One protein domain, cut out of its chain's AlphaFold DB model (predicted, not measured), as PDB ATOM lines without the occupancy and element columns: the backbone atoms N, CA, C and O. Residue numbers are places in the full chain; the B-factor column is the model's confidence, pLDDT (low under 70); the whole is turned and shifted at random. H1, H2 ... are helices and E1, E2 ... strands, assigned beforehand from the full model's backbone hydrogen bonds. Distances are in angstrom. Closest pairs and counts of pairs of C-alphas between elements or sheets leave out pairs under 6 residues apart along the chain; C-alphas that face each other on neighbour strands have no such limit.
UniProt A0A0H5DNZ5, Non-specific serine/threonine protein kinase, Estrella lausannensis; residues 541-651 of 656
ATOM      1  N   ALA A 541     -35.810  -8.799  -9.022       82.38
ATOM      2  CA  ALA A 541     -35.858  -7.547  -8.274       82.38
ATOM      3  C   ALA A 541     -34.949  -7.674  -7.053       82.38
ATOM      4  O   ALA A 541     -35.029  -8.672  -6.335       82.38
ATOM      5  N   ILE A 542     -34.100  -6.674  -6.829       84.69
ATOM      6  CA  ILE A 542     -33.218  -6.596  -5.664       84.69
ATOM      7  C   ILE A 542     -33.606  -5.384  -4.818       84.69
ATOM      8  O   ILE A 542     -34.050  -4.367  -5.362       84.69
ATOM      9  N   THR A 543     -33.484  -5.495  -3.498       83.00
ATOM     10  CA  THR A 543     -33.729  -4.360  -2.606       83.00
ATOM     11  C   THR A 543     -32.742  -3.231  -2.900       83.00
ATOM     12  O   THR A 543     -31.564  -3.465  -3.169       83.00
ATOM     13  N   ALA A 544     -33.234  -1.989  -2.873       83.25
ATOM     14  CA  ALA A 544     -32.396  -0.809  -3.093       83.25
ATOM     15  C   ALA A 544     -31.437  -0.560  -1.919       83.25
ATOM     16  O   ALA A 544     -30.333  -0.052  -2.111       83.25
ATOM     17  N   HIS A 545     -31.861  -0.945  -0.715       86.56
ATOM     18  CA  HIS A 545     -31.097  -0.808   0.513       86.56
ATOM     19  C   HIS A 545     -30.780  -2.184   1.107       86.56
ATOM     20  O   HIS A 545     -31.536  -3.144   0.884       86.56
ATOM     21  N   PRO A 546     -29.655  -2.302   1.834       90.81
ATOM     22  CA  PRO A 546     -29.418  -3.457   2.676       90.81
ATOM     23  C   PRO A 546     -30.464  -3.563   3.785       90.81
ATOM     24  O   PRO A 546     -31.074  -2.563   4.160       90.81
ATOM     25  N   VAL A 547     -30.624  -4.770   4.322       92.62
ATOM     26  CA  VAL A 547     -31.510  -5.031   5.464       92.62
ATOM     27  C   VAL A 547     -31.100  -4.176   6.660       92.62
ATOM     28  O   VAL A 547     -29.924  -4.164   7.031       92.62
ATOM     29  N   THR A 548     -32.054  -3.480   7.275       94.50
ATOM     30  CA  THR A 548     -31.776  -2.607   8.424       94.50
ATOM     31  C   THR A 548     -31.837  -3.352   9.758       94.50
ATOM     32  O   THR A 548     -32.395  -4.448   9.869       94.50
ATOM     33  N   ASN A 549     -31.281  -2.750  10.810       94.19
ATOM     34  CA  ASN A 549     -31.386  -3.273  12.172       94.19
ATOM     35  C   ASN A 549     -32.840  -3.400  12.643       94.19
ATOM     36  O   ASN A 549     -33.188  -4.391  13.284       94.19
ATOM     37  N   ALA A 550     -33.691  -2.427  12.306       94.62
ATOM     38  CA  ALA A 550     -35.113  -2.463  12.637       94.62
ATOM     39  C   ALA A 550     -35.822  -3.635  11.940       94.62
ATOM     40  O   ALA A 550     -36.520  -4.408  12.595       94.62
ATOM     41  N   GLU A 551     -35.573  -3.831  10.643       93.31
ATOM     42  CA  GLU A 551     -36.135  -4.950   9.878       93.31
ATOM     43  C   GLU A 551     -35.661  -6.311  10.414       93.31
ATOM     44  O   GLU A 551     -36.451  -7.246  10.569       93.31
ATOM     45  N   TYR A 552     -34.376  -6.432  10.759       95.12
ATOM     46  CA  TYR A 552     -33.839  -7.660  11.343       95.12
ATOM     47  C   TYR A 552     -34.387  -7.919  12.757       95.12
ATOM     48  O   TYR A 552     -34.615  -9.067  13.137       95.12
ATOM     49  N   GLN A 553     -34.678  -6.875  13.536       94.56
ATOM     50  CA  GLN A 553     -35.303  -7.024  14.852       94.56
ATOM     51  C   GLN A 553     -36.722  -7.602  14.753       94.56
ATOM     52  O   GLN A 553     -37.103  -8.414  15.598       94.56
ATOM     53  N   GLU A 554     -37.495  -7.260  13.718       95.25
ATOM     54  CA  GLU A 554     -38.800  -7.888  13.466       95.25
ATOM     55  C   GLU A 554     -38.669  -9.402  13.257       95.25
ATOM     56  O   GLU A 554     -39.437 -10.184  13.828       95.25
ATOM     57  N   PHE A 555     -37.652  -9.824  12.503       94.94
ATOM     58  CA  PHE A 555     -37.331 -11.235  12.304       94.94
ATOM     59  C   PHE A 555     -36.982 -11.941  13.616       94.94
ATOM     60  O   PHE A 555     -37.509 -13.023  13.892       94.94
ATOM     61  N   LEU A 556     -36.140 -11.336  14.456       94.75
ATOM     62  CA  LEU A 556     -35.786 -11.901  15.762       94.75
ATOM     63  C   LEU A 556     -37.006 -11.993  16.685       94.75
ATOM     64  O   LEU A 556     -37.225 -13.016  17.334       94.75
ATOM     65  N   ASN A 557     -37.856 -10.966  16.690       93.62
ATOM     66  CA  ASN A 557     -39.085 -10.947  17.479       93.62
ATOM     67  C   ASN A 557     -40.054 -12.065  17.073       93.62
ATOM     68  O   ASN A 557     -40.695 -12.655  17.952       93.62
ATOM     69  N   ALA A 558     -40.136 -12.362  15.772       94.69
ATOM     70  CA  ALA A 558     -40.992 -13.402  15.212       94.69
ATOM     71  C   ALA A 558     -40.424 -14.819  15.393       94.69
ATOM     72  O   ALA A 558     -41.176 -15.747  15.681       94.69
ATOM     73  N   THR A 559     -39.112 -14.997  15.227       92.00
ATOM     74  CA  THR A 559     -38.464 -16.323  15.229       92.00
ATOM     75  C   THR A 559     -37.859 -16.721  16.570       92.00
ATOM     76  O   THR A 559     -37.500 -17.882  16.746       92.00
ATOM     77  N   LYS A 560     -37.744 -15.776  17.512       92.19
ATOM     78  CA  LYS A 560     -37.074 -15.949  18.812       92.19
ATOM     79  C   LYS A 560     -35.623 -16.427  18.694       92.19
ATOM     80  O   LYS A 560     -35.095 -17.037  19.620       92.19
ATOM     81  N   LYS A 561     -34.972 -16.142  17.562       89.88
ATOM     82  CA  LYS A 561     -33.538 -16.380  17.378       89.88
ATOM     83  C   LYS A 561     -32.704 -15.427  18.246       89.88
ATOM     84  O   LYS A 561     -33.183 -14.339  18.579       89.88
ATOM     85  N   PRO A 562     -31.469 -15.816  18.613       88.75
ATOM     86  CA  PRO A 562     -30.561 -14.925  19.320       88.75
ATOM     87  C   PRO A 562     -30.237 -13.695  18.466       88.75
ATOM     88  O   PRO A 562     -30.127 -13.777  17.243       88.75
ATOM     89  N   SER A 563     -30.092 -12.548  19.126       90.56
ATOM     90  CA  SER A 563     -29.647 -11.317  18.480       90.56
ATOM     91  C   SER A 563     -28.175 -11.398  18.062       90.56
ATOM     92  O   SER A 563     -27.408 -12.120  18.706       90.56
ATOM     93  N   PRO A 564     -27.741 -10.591  17.079       89.06
ATOM     94  CA  PRO A 564     -26.332 -10.457  16.729       89.06
ATOM     95  C   PRO A 564     -25.465 -10.086  17.937       89.06
ATOM     96  O   PRO A 564     -25.890  -9.322  18.803       89.06
ATOM     97  N   LEU A 565     -24.223 -10.572  17.973       84.81
ATOM     98  CA  LEU A 565     -23.328 -10.407  19.129       84.81
ATOM     99  C   LEU A 565     -22.983  -8.946  19.455       84.81
ATOM    100  O   LEU A 565     -22.704  -8.620  20.605       84.81
ATOM    101  N   TYR A 566     -23.002  -8.059  18.459       85.44
ATOM    102  CA  TYR A 566     -22.695  -6.639  18.660       85.44
ATOM    103  C   TYR A 566     -23.877  -5.832  19.223       85.44
ATOM    104  O   TYR A 566     -23.705  -4.666  19.584       85.44
ATOM    105  N   TRP A 567     -25.076  -6.422  19.293       91.94
ATOM    106  CA  TRP A 567     -26.250  -5.784  19.883       91.94
ATOM    107  C   TRP A 567     -26.162  -5.818  21.406       91.94
ATOM    108  O   TRP A 567     -25.972  -6.864  22.026       91.94
ATOM    109  N   TRP A 568     -26.334  -4.659  22.034       85.00
ATOM    110  CA  TRP A 568     -26.291  -4.559  23.486       85.00
ATOM    111  C   TRP A 568     -27.637  -4.974  24.077       85.00
ATOM    112  O   TRP A 568     -28.680  -4.453  23.688       85.00
ATOM    113  N   ARG A 569     -27.624  -5.908  25.039       86.12
ATOM    114  CA  ARG A 569     -28.840  -6.417  25.710       86.12
ATOM    115  C   ARG A 569     -29.917  -6.919  24.736       86.12
ATOM    116  O   ARG A 569     -31.108  -6.769  24.990       86.12
ATOM    117  N   GLY A 570     -29.503  -7.516  23.620       86.38
ATOM    118  CA  GLY A 570     -30.431  -8.105  22.658       86.38
ATOM    119  C   GLY A 570     -31.071  -7.123  21.674       86.38
ATOM    120  O   GLY A 570     -31.975  -7.514  20.941       86.38
ATOM    121  N   THR A 571     -30.622  -5.864  21.635       91.44
ATOM    122  CA  THR A 571     -31.130  -4.841  20.710       91.44
ATOM    123  C   THR A 571     -30.003  -3.976  20.137       91.44
ATOM    124  O   THR A 571     -28.933  -3.835  20.733       91.44
ATOM    125  N   TYR A 572     -30.236  -3.384  18.966       90.62
ATOM    126  CA  TYR A 572     -29.368  -2.338  18.420       90.62
ATOM    127  C   TYR A 572     -29.460  -1.058  19.270       90.62
ATOM    128  O   TYR A 572     -30.406  -0.887  20.049       90.62
ATOM    129  N   ARG A 573     -28.472  -0.159  19.150       89.81
ATOM    130  CA  ARG A 573     -28.454   1.090  19.928       89.81
ATOM    131  C   ARG A 573     -29.503   2.070  19.413       89.81
ATOM    132  O   ARG A 573     -29.847   2.082  18.235       89.81
ATOM    133  N   GLU A 574     -29.986   2.938  20.292       89.44
ATOM    134  CA  GLU A 574     -30.945   3.974  19.911       89.44
ATOM    135  C   GLU A 574     -30.394   4.846  18.766       89.44
ATOM    136  O   GLU A 574     -29.248   5.293  18.804       89.44
ATOM    137  N   GLY A 575     -31.205   5.051  17.724       91.25
ATOM    138  CA  GLY A 575     -30.810   5.767  16.506       91.25
ATOM    139  C   GLY A 575     -30.123   4.915  15.428       91.25
ATOM    140  O   GLY A 575     -29.908   5.415  14.330       91.25
ATOM    141  N   GLU A 576     -29.825   3.635  15.684       91.69
ATOM    142  CA  GLU A 576     -29.195   2.735  14.698       91.69
ATOM    143  C   GLU A 576     -30.198   1.878  13.906       91.69
ATOM    144  O   GLU A 576     -29.787   1.010  13.138       91.69
ATOM    145  N   GLY A 577     -31.505   2.103  14.075       91.69
ATOM    146  CA  GLY A 577     -32.558   1.283  13.459       91.69
ATOM    147  C   GLY A 577     -32.504   1.244  11.931       91.69
ATOM    148  O   GLY A 577     -32.705   0.182  11.349       91.69
ATOM    149  N   ASP A 578     -32.151   2.367  11.302       92.50
ATOM    150  CA  ASP A 578     -32.043   2.502   9.841       92.50
ATOM    151  C   ASP A 578     -30.665   2.094   9.293       92.50
ATOM    152  O   ASP A 578     -30.454   2.068   8.079       92.50
ATOM    153  N   LEU A 579     -29.702   1.791  10.171       91.44
ATOM    154  CA  LEU A 579     -28.390   1.312   9.746       91.44
ATOM    155  C   LEU A 579     -28.481  -0.143   9.281       91.44
ATOM    156  O   LEU A 579     -29.296  -0.908   9.810       91.44
ATOM    157  N   PRO A 580     -27.634  -0.551   8.318       94.38
ATOM    158  CA  PRO A 580     -27.585  -1.933   7.882       94.38
ATOM    159  C   PRO A 580     -27.210  -2.846   9.050       94.38
ATOM    160  O   PRO A 580     -26.306  -2.535   9.834       94.38
ATOM    161  N   VAL A 581     -27.894  -3.984   9.146       92.81
ATOM    162  CA  VAL A 581     -27.507  -5.031  10.088       92.81
ATOM    163  C   VAL A 581     -26.171  -5.629   9.643       92.81
ATOM    164  O   VAL A 581     -25.976  -5.968   8.475       92.81
ATOM    165  N   ARG A 582     -25.230  -5.729  10.581       91.81
ATOM    166  CA  ARG A 582     -23.864  -6.222  10.350       91.81
ATOM    167  C   ARG A 582     -23.581  -7.492  11.132       91.81
ATOM    168  O   ARG A 582     -24.390  -7.895  11.963       91.81
ATOM    169  N   GLY A 583     -22.427  -8.111  10.882       86.75
ATOM    170  CA  GLY A 583     -21.951  -9.243  11.684       86.75
ATOM    171  C   GLY A 583     -22.888 -10.455  11.672       86.75
ATOM    172  O   GLY A 583     -22.968 -11.172  12.667       86.75
ATOM    173  N   LEU A 584     -23.619 -10.649  10.572       89.50
ATOM    174  CA  LEU A 584     -24.446 -11.828  10.347       89.50
ATOM    175  C   LEU A 584     -23.638 -12.891   9.609       89.50
ATOM    176  O   LEU A 584     -22.928 -12.603   8.644       89.50
ATOM    177  N   SER A 585     -23.803 -14.142  10.012       89.81
ATOM    178  CA  SER A 585     -23.367 -15.284   9.220       89.81
ATOM    179  C   SER A 585     -24.223 -15.437   7.956       89.81
ATOM    180  O   SER A 585     -25.370 -14.988   7.883       89.81
ATOM    181  N   TYR A 586     -23.690 -16.145   6.959       89.75
ATOM    182  CA  TYR A 586     -24.439 -16.480   5.743       89.75
ATOM    183  C   TYR A 586     -25.770 -17.189   6.051       89.75
ATOM    184  O   TYR A 586     -26.791 -16.870   5.449       89.75
ATOM    185  N   LEU A 587     -25.769 -18.108   7.022       91.62
ATOM    186  CA  LEU A 587     -26.955 -18.874   7.417       91.62
ATOM    187  C   LEU A 587     -28.030 -17.991   8.065       91.62
ATOM    188  O   LEU A 587     -29.222 -18.228   7.889       91.62
ATOM    189  N   GLU A 588     -27.629 -16.961   8.809       90.62
ATOM    190  CA  GLU A 588     -28.560 -15.986   9.383       90.62
ATOM    191  C   GLU A 588     -29.172 -15.093   8.306       90.62
ATOM    192  O   GLU A 588     -30.386 -14.885   8.298       90.62
ATOM    193  N   ALA A 589     -28.352 -14.631   7.360       92.88
ATOM    194  CA  ALA A 589     -28.804 -13.861   6.207       92.88
ATOM    195  C   ALA A 589     -29.781 -14.660   5.323       92.88
ATOM    196  O   ALA A 589     -30.810 -14.132   4.896       92.88
ATOM    197  N   GLU A 590     -29.490 -15.940   5.076       93.00
ATOM    198  CA  GLU A 590     -30.370 -16.845   4.333       93.00
ATOM    199  C   GLU A 590     -31.683 -17.085   5.088       93.00
ATOM    200  O   GLU A 590     -32.755 -16.892   4.518       93.00
ATOM    201  N   ALA A 591     -31.621 -17.390   6.388       92.44
ATOM    202  CA  ALA A 591     -32.813 -17.597   7.207       92.44
ATOM    203  C   ALA A 591     -33.713 -16.351   7.278       92.44
ATOM    204  O   ALA A 591     -34.939 -16.475   7.268       92.44
ATOM    205  N   TYR A 592     -33.125 -15.152   7.340       93.62
ATOM    206  CA  TYR A 592     -33.874 -13.898   7.270       93.62
ATOM    207  C   TYR A 592     -34.569 -13.734   5.913       93.62
ATOM    208  O   TYR A 592     -35.764 -13.428   5.853       93.62
ATOM    209  N   ALA A 593     -33.839 -13.975   4.819       92.88
ATOM    210  CA  ALA A 593     -34.395 -13.887   3.476       92.88
ATOM    211  C   ALA A 593     -35.565 -14.866   3.298       92.88
ATOM    212  O   ALA A 593     -36.634 -14.456   2.846       92.88
ATOM    213  N   GLU A 594     -35.405 -16.117   3.731       92.12
ATOM    214  CA  GLU A 594     -36.457 -17.134   3.692       92.12
ATOM    215  C   GLU A 594     -37.674 -16.746   4.535       92.12
ATOM    216  O   GLU A 594     -38.806 -16.848   4.055       92.12
ATOM    217  N   TRP A 595     -37.463 -16.248   5.758       93.12
ATOM    218  CA  TRP A 595     -38.546 -15.793   6.635       93.12
ATOM    219  C   TRP A 595     -39.386 -14.691   5.988       93.12
ATOM    220  O   TRP A 595     -40.613 -14.692   6.091       93.12
ATOM    221  N   ARG A 596     -38.742 -13.778   5.256       90.44
ATOM    222  CA  ARG A 596     -39.436 -12.709   4.535       90.44
ATOM    223  C   ARG A 596     -40.059 -13.169   3.209       90.44
ATOM    224  O   ARG A 596     -40.704 -12.366   2.534       90.44
ATOM    225  N   GLY A 597     -39.884 -14.436   2.830       89.19
ATOM    226  CA  GLY A 597     -40.343 -14.986   1.557       89.19
ATOM    227  C   GLY A 597     -39.512 -14.506   0.366       89.19
ATOM    228  O   GLY A 597     -40.057 -14.269  -0.707       89.19
ATOM    229  N   MET A 598     -38.212 -14.316   0.565       90.44
ATOM    230  CA  MET A 598     -37.234 -13.862  -0.423       90.44
ATOM    231  C   MET A 598     -36.016 -14.796  -0.439       90.44
ATOM    232  O   MET A 598     -36.011 -15.851   0.191       90.44
ATOM    233  N   ARG A 599     -34.971 -14.423  -1.185       91.50
ATOM    234  CA  ARG A 599     -33.682 -15.130  -1.206       91.50
ATOM    235  C   ARG A 599     -32.502 -14.164  -1.262       91.50
ATOM    236  O   ARG A 599     -32.668 -12.975  -1.530       91.50
ATOM    237  N   LEU A 600     -31.295 -14.693  -1.101       91.75
ATOM    238  CA  LEU A 600     -30.069 -13.946  -1.375       91.75
ATOM    239  C   LEU A 600     -29.790 -13.829  -2.894       91.75
ATOM    240  O   LEU A 600     -30.219 -14.688  -3.685       91.75
ATOM    241  N   PRO A 601     -29.099 -12.759  -3.333       89.75
ATOM    242  CA  PRO A 601     -28.705 -12.551  -4.717       89.75
ATOM    243  C   PRO A 601     -27.623 -13.530  -5.100       89.75
ATOM    244  O   PRO A 601     -26.706 -13.820  -4.335       89.75
ATOM    245  N   THR A 602     -27.669 -13.970  -6.351       87.19
ATOM    246  CA  THR A 602     -26.468 -14.529  -6.961       87.19
ATOM    247  C   THR A 602     -25.463 -13.405  -7.218       87.19
ATOM    248  O   THR A 602     -25.838 -12.257  -7.466       87.19
ATOM    249  N   GLN A 603     -24.171 -13.733  -7.242       84.62
ATOM    250  CA  GLN A 603     -23.122 -12.759  -7.565       84.62
ATOM    251  C   GLN A 603     -23.366 -12.063  -8.918       84.62
ATOM    252  O   GLN A 603     -23.097 -10.873  -9.065       84.62
ATOM    253  N   GLY A 604     -23.909 -12.793  -9.901       85.06
ATOM    254  CA  GLY A 604     -24.260 -12.245 -11.211       85.06
ATOM    255  C   GLY A 604     -25.402 -11.229 -11.158       85.06
ATOM    256  O   GLY A 604     -25.323 -10.204 -11.829       85.06
ATOM    257  N   GLU A 605     -26.430 -11.477 -10.344       84.75
ATOM    258  CA  GLU A 605     -27.549 -10.546 -10.135       84.75
ATOM    259  C   GLU A 605     -27.107  -9.292  -9.383       84.75
ATOM    260  O   GLU A 605     -27.460  -8.188  -9.792       84.75
ATOM    261  N   LEU A 606     -26.288  -9.451  -8.338       85.56
ATOM    262  CA  LEU A 606     -25.749  -8.329  -7.570       85.56
ATOM    263  C   LEU A 606     -24.861  -7.438  -8.444       85.56
ATOM    264  O   LEU A 606     -25.023  -6.221  -8.467       85.56
ATOM    265  N   LYS A 607     -23.956  -8.054  -9.215       86.62
ATOM    266  CA  LYS A 607     -23.095  -7.338 -10.156       86.62
ATOM    267  C   LYS A 607     -23.911  -6.622 -11.226       86.62
ATOM    268  O   LYS A 607     -23.652  -5.455 -11.495       86.62
ATOM    269  N   PHE A 608     -24.901  -7.300 -11.808       82.06
ATOM    270  CA  PHE A 608     -25.775  -6.686 -12.802       82.06
ATOM    271  C   PHE A 608     -26.501  -5.477 -12.213       82.06
ATOM    272  O   PHE A 608     -26.425  -4.412 -12.808       82.06
ATOM    273  N   ALA A 609     -27.103  -5.616 -11.027       81.19
ATOM    274  CA  ALA A 609     -27.804  -4.531 -10.346       81.19
ATOM    275  C   ALA A 609     -26.896  -3.333 -10.025       81.19
ATOM    276  O   ALA A 609     -27.302  -2.197 -10.249       81.19
ATOM    277  N   ALA A 610     -25.667  -3.579  -9.557       79.56
ATOM    278  CA  ALA A 610     -24.692  -2.531  -9.254       79.56
ATOM    279  C   ALA A 610     -24.166  -1.809 -10.511       79.56
ATOM    280  O   ALA A 610     -23.856  -0.618 -10.465       79.56
ATOM    281  N   GLU A 611     -24.055  -2.516 -11.639       77.25
ATOM    282  CA  GLU A 611     -23.590  -1.956 -12.915       77.25
ATOM    283  C   GLU A 611     -24.709  -1.247 -13.696       77.25
ATOM    284  O   GLU A 611     -24.443  -0.317 -14.468       77.25
ATOM    285  N   THR A 612     -25.968  -1.651 -13.510       72.00
ATOM    286  CA  THR A 612     -27.118  -0.950 -14.087       72.00
ATOM    287  C   THR A 612     -27.406   0.331 -13.323       72.00
ATOM    288  O   THR A 612     -27.830   0.311 -12.173       72.00
ATOM    289  N   LYS A 613     -27.261   1.474 -14.000       53.81
ATOM    290  CA  LYS A 613     -27.873   2.718 -13.525       53.81
ATOM    291  C   LYS A 613     -29.389   2.501 -13.479       53.81
ATOM    292  O   LYS A 613     -29.923   2.063 -14.500       53.81
ATOM    293  N   PRO A 614     -30.075   2.796 -12.362       51.97
ATOM    294  CA  PRO A 614     -31.528   2.782 -12.358       51.97
ATOM    295  C   PRO A 614     -31.983   3.742 -13.456       51.97
ATOM    296  O   PRO A 614     -31.554   4.900 -13.487       51.97
ATOM    297  N   ASP A 615     -32.765   3.246 -14.416       43.62
ATOM    298  CA  ASP A 615     -33.357   4.110 -15.427       43.62
ATOM    299  C   ASP A 615     -34.174   5.170 -14.671       43.62
ATOM    300  O   ASP A 615     -35.105   4.853 -13.932       43.62
ATOM    301  N   ALA A 616     -33.737   6.428 -14.784       36.59
ATOM    302  CA  ALA A 616     -34.302   7.573 -14.085       36.59
ATOM    303  C   ALA A 616     -35.805   7.679 -14.388       36.59
ATOM    304  O   ALA A 616     -36.198   8.114 -15.472       36.59
ATOM    305  N   GLY A 617     -36.640   7.237 -13.448       33.47
ATOM    306  CA  GLY A 617     -38.094   7.261 -13.607       33.47
ATOM    307  C   GLY A 617     -38.898   6.287 -12.744       33.47
ATOM    308  O   GLY A 617     -40.111   6.220 -12.935       33.47
ATOM    309  N   PHE A 618     -38.283   5.539 -11.824       36.91
ATOM    310  CA  PHE A 618     -39.008   4.675 -10.887       36.91
ATOM    311  C   PHE A 618     -38.869   5.204  -9.453       36.91
ATOM    312  O   PHE A 618     -38.084   4.698  -8.659       36.91
ATOM    313  N   ASP A 619     -39.628   6.259  -9.144       33.91
ATOM    314  CA  ASP A 619     -39.777   6.823  -7.795       33.91
ATOM    315  C   ASP A 619     -40.724   5.948  -6.942       33.91
ATOM    316  O   ASP A 619     -41.761   6.411  -6.467       33.91
ATOM    317  N   ASP A 620     -40.411   4.658  -6.790       35.22
ATOM    318  CA  ASP A 620     -41.044   3.799  -5.783       35.22
ATOM    319  C   ASP A 620     -39.944   3.300  -4.827       35.22
ATOM    320  O   ASP A 620     -39.115   2.481  -5.235       35.22
ATOM    321  N   PRO A 621     -39.874   3.808  -3.579       33.84
ATOM    322  CA  PRO A 621     -38.752   3.588  -2.660       33.84
ATOM    323  C   PRO A 621     -38.604   2.137  -2.177       33.84
ATOM    324  O   PRO A 621     -37.695   1.836  -1.410       33.84
ATOM    325  N   ALA A 622     -39.482   1.232  -2.607       35.62
ATOM    326  CA  ALA A 622     -39.491  -0.135  -2.119       35.62
ATOM    327  C   ALA A 622     -38.717  -1.128  -3.012       35.62
ATOM    328  O   ALA A 622     -38.214  -2.115  -2.483       35.62
ATOM    329  N   TRP A 623     -38.586  -0.915  -4.333       41.00
ATOM    330  CA  TRP A 623     -38.036  -1.953  -5.227       41.00
ATOM    331  C   TRP A 623     -37.425  -1.403  -6.520       41.00
ATOM    332  O   TRP A 623     -38.129  -0.828  -7.351       41.00
ATOM    333  N   THR A 624     -36.147  -1.700  -6.773       38.78
ATOM    334  CA  THR A 624     -35.533  -1.451  -8.084       38.78
ATOM    335  C   THR A 624     -35.743  -2.677  -8.972       38.78
ATOM    336  O   THR A 624     -35.042  -3.686  -8.868       38.78
ATOM    337  N   LEU A 625     -36.746  -2.615  -9.850       36.66
ATOM    338  CA  LEU A 625     -36.922  -3.591 -10.927       36.66
ATOM    339  C   LEU A 625     -35.839  -3.357 -11.984       36.66
ATOM    340  O   LEU A 625     -35.885  -2.364 -12.708       36.66
ATOM    341  N   VAL A 626     -34.877  -4.275 -12.095       40.25
ATOM    342  CA  VAL A 626     -33.881  -4.226 -13.170       40.25
ATOM    343  C   VAL A 626     -34.385  -5.092 -14.327       40.25
ATOM    344  O   VAL A 626     -34.253  -6.316 -14.323       40.25
ATOM    345  N   GLU A 627     -35.036  -4.464 -15.310       40.06
ATOM    346  CA  GLU A 627     -35.489  -5.147 -16.529       40.06
ATOM    347  C   GLU A 627     -34.393  -5.192 -17.610       40.06
ATOM    348  O   GLU A 627     -33.634  -4.247 -17.824       40.06
ATOM    349  N   GLU A 628     -34.351  -6.298 -18.356       35.44
ATOM    350  CA  GLU A 628     -33.581  -6.412 -19.594       35.44
ATOM    351  C   GLU A 628     -34.273  -5.575 -20.689       35.44
ATOM    352  O   GLU A 628     -35.468  -5.739 -20.954       35.44
ATOM    353  N   LYS A 629     -33.539  -4.651 -21.328       34.50
ATOM    354  CA  LYS A 629     -34.058  -3.783 -22.401       34.50
ATOM    355  C   LYS A 629     -34.728  -4.616 -23.502       34.50
ATOM    356  O   LYS A 629     -34.033  -5.218 -24.317       34.50
ATOM    357  N   GLY A 630     -36.065  -4.600 -23.586       34.91
ATOM    358  CA  GLY A 630     -36.729  -5.224 -24.736       34.91
ATOM    359  C   GLY A 630     -38.252  -5.372 -24.811       34.91
ATOM    360  O   GLY A 630     -38.704  -5.763 -25.883       34.91
ATOM    361  N   VAL A 631     -39.084  -5.104 -23.790       35.53
ATOM    362  CA  VAL A 631     -40.540  -5.393 -23.911       35.53
ATOM    363  C   VAL A 631     -41.438  -4.367 -23.199       35.53
ATOM    364  O   VAL A 631     -42.038  -4.634 -22.163       35.53
ATOM    365  N   THR A 632     -41.633  -3.197 -23.809       32.22
ATOM    366  CA  THR A 632     -42.420  -2.066 -23.263       32.22
ATOM    367  C   THR A 632     -43.955  -2.222 -23.315       32.22
ATOM    368  O   THR A 632     -44.684  -1.280 -23.018       32.22
ATOM    369  N   GLY A 633     -44.499  -3.395 -23.667       29.20
ATOM    370  CA  GLY A 633     -45.939  -3.560 -23.944       29.20
ATOM    371  C   GLY A 633     -46.795  -4.292 -22.896       29.20
ATOM    372  O   GLY A 633     -48.018  -4.261 -22.994       29.20
ATOM    373  N   ILE A 634     -46.204  -4.983 -21.908       36.72
ATOM    374  CA  ILE A 634     -46.917  -5.998 -21.083       36.72
ATOM    375  C   ILE A 634     -46.998  -5.600 -19.586       36.72
ATOM    376  O   ILE A 634     -47.363  -6.397 -18.723       36.72
ATOM    377  N   LEU A 635     -46.694  -4.346 -19.244       33.16
ATOM    378  CA  LEU A 635     -46.398  -3.953 -17.858       33.16
ATOM    379  C   LEU A 635     -47.614  -3.903 -16.911       33.16
ATOM    380  O   LEU A 635     -47.509  -4.331 -15.765       33.16
ATOM    381  N   ARG A 636     -48.818  -3.524 -17.364       32.47
ATOM    382  CA  ARG A 636     -49.974  -3.417 -16.439       32.47
ATOM    383  C   ARG A 636     -50.555  -4.752 -15.956       32.47
ATOM    384  O   ARG A 636     -51.251  -4.772 -14.948       32.47
ATOM    385  N   LYS A 637     -50.297  -5.870 -16.649       28.67
ATOM    386  CA  LYS A 637     -50.806  -7.198 -16.238       28.67
ATOM    387  C   LYS A 637     -49.822  -7.997 -15.379       28.67
ATOM    388  O   LYS A 637     -50.271  -8.860 -14.633       28.67
ATOM    389  N   LYS A 638     -48.515  -7.725 -15.455       31.81
ATOM    390  CA  LYS A 638     -47.484  -8.509 -14.748       31.81
ATOM    391  C   LYS A 638     -47.161  -8.014 -13.336       31.81
ATOM    392  O   LYS A 638     -46.719  -8.819 -12.526       31.81
ATOM    393  N   GLN A 639     -47.467  -6.759 -13.005       33.31
ATOM    394  CA  GLN A 639     -47.231  -6.200 -11.665       33.31
ATOM    395  C   GLN A 639     -48.010  -6.953 -10.562       33.31
ATOM    396  O   GLN A 639     -47.476  -7.204  -9.490       33.31
ATOM    397  N   ARG A 640     -49.228  -7.438 -10.864       29.70
ATOM    398  CA  ARG A 640     -50.009  -8.304  -9.952       29.70
ATOM    399  C   ARG A 640     -49.488  -9.742  -9.837       29.70
ATOM    400  O   ARG A 640     -49.838 -10.417  -8.884       29.70
ATOM    401  N   ALA A 641     -48.693 -10.216 -10.798       32.62
ATOM    402  CA  ALA A 641     -48.151 -11.579 -10.794       32.62
ATOM    403  C   ALA A 641     -46.778 -11.673 -10.098       32.62
ATOM    404  O   ALA A 641     -46.387 -12.751  -9.659       32.62
ATOM    405  N   TYR A 642     -46.046 -10.560  -9.976       36.12
ATOM    406  CA  TYR A 642     -44.751 -10.524  -9.281       36.12
ATOM    407  C   TYR A 642     -44.897 -10.521  -7.755       36.12
ATOM    408  O   TYR A 642     -44.130 -11.192  -7.078       36.12
ATOM    409  N   GLN A 643     -45.946  -9.882  -7.222       38.22
ATOM    410  CA  GLN A 643     -46.307  -9.959  -5.797       38.22
ATOM    411  C   GLN A 643     -46.697 -11.380  -5.333       38.22
ATOM    412  O   GLN A 643     -46.872 -11.602  -4.142       38.22
ATOM    413  N   SER A 644     -46.843 -12.340  -6.257       33.75
ATOM    414  CA  SER A 644     -47.234 -13.724  -5.959       33.75
ATOM    415  C   SER A 644     -46.114 -14.764  -6.104       33.75
ATOM    416  O   SER A 644     -46.386 -15.940  -5.872       33.75
ATOM    417  N   ASP A 645     -44.889 -14.383  -6.493       38.44
ATOM    418  CA  ASP A 645     -43.778 -15.332  -6.700       38.44
ATOM    419  C   ASP A 645     -42.560 -14.984  -5.808       38.44
ATOM    420  O   ASP A 645     -41.682 -14.228  -6.237       38.44
ATOM    421  N   PRO A 646     -42.481 -15.526  -4.574       39.16
ATOM    422  CA  PRO A 646     -41.437 -15.203  -3.586       39.16
ATOM    423  C   PRO A 646     -40.001 -15.495  -4.061       39.16
ATOM    424  O   PRO A 646     -39.029 -14.954  -3.546       39.16
ATOM    425  N   LYS A 647     -39.831 -16.301  -5.117       35.56
ATOM    426  CA  LYS A 647     -38.513 -16.696  -5.646       35.56
ATOM    427  C   LYS A 647     -37.776 -15.594  -6.423       35.56
ATOM    428  O   LYS A 647     -36.629 -15.801  -6.832       35.56
ATOM    429  N   ARG A 648     -38.425 -14.450  -6.679       40.50
ATOM    430  CA  ARG A 648     -37.891 -13.368  -7.533       40.50
ATOM    431  C   ARG A 648     -37.446 -12.111  -6.787       40.50
ATOM    432  O   ARG A 648     -36.873 -11.233  -7.433       40.50
ATOM    433  N   CYS A 649     -37.704 -12.031  -5.484       42.66
ATOM    434  CA  CYS A 649     -37.301 -10.920  -4.627       42.66
ATOM    435  C   CYS A 649     -36.005 -11.274  -3.892       42.66
ATOM    436  O   CYS A 649     -35.851 -12.390  -3.388       42.66
ATOM    437  N   VAL A 650     -35.054 -10.342  -3.903       48.97
ATOM    438  CA  VAL A 650     -33.654 -10.611  -3.587       48.97
ATOM    439  C   VAL A 650     -33.096  -9.550  -2.633       48.97
ATOM    440  O   VAL A 650     -33.267  -8.360  -2.887       48.97
ATOM    441  N   PHE A 651     -32.418  -9.960  -1.559       48.62
ATOM    442  CA  PHE A 651     -31.888  -9.045  -0.535       48.62
ATOM    443  C   PHE A 651     -30.405  -8.726  -0.674       48.62
ATOM    444  O   PHE A 651     -29.576  -9.629  -0.694       48.62
TER     445      PHE A 651
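This is residues 541 to 651 of the 656 residues of the protein "Non-specific serine/threonine protein kinase" of Estrella lausannensis (UniProt A0A0H5DNZ5). Little regular structure: a rod with H1 and H2 toward one end and H3 and E1 toward the other, long loops between H1 and H2 and between H3 and E1, and residues 628 to 641, of which 635 to 641 belong to H4, sticking out beyond E1. The printed part has 111 residues, of which only 41 are in named elements, four helices and one strand in the order H1 H2 H3 E1 H4; by these 41 residues the class is mostly helix. The whole is only just loose, close to compact, with a radius of gyration of the C-alphas of 16.1 A, spanning 52 by 26 by 24 A.

H1, residues 549 to 559, and H2, residues 586 to 595, only just touch, with 3 pairs of C-alphas within 8 A; the closest, Phe 555 and Tyr 592, are 6.7 A apart. Their lines are only just about perpendicular at 73 degrees. H3, residues 603 to 611, touches no helix; its closest C-alpha pair with E1, residues 624 to 626, is Ala 609 and Val 626, 6.7 A. E1 pairs with no named strand. H4, residues 635 to 642, is apart from H1, H2, H3 and E1. Every O i to N i+4 pair is within hydrogen-bond range in H1, H2 and H3; H4 has 1 of 4, and 1 of 5 O i to N i+3 pairs.

H1 runs 15.2 A from C-alpha 549 at (-31.386, -3.273, 12.172), H2 14.2 A and H3 12.1 A. H4 ends at C-alpha 642 at (-44.751, -10.524, -9.281).

The C-alphas farthest apart, Arg 569 and Gly 633, are 52.6 A apart. The printed part has no cut. The links H1 to H2 and H3 to E1 are long. Residues 613 to 651 have pLDDT under 70.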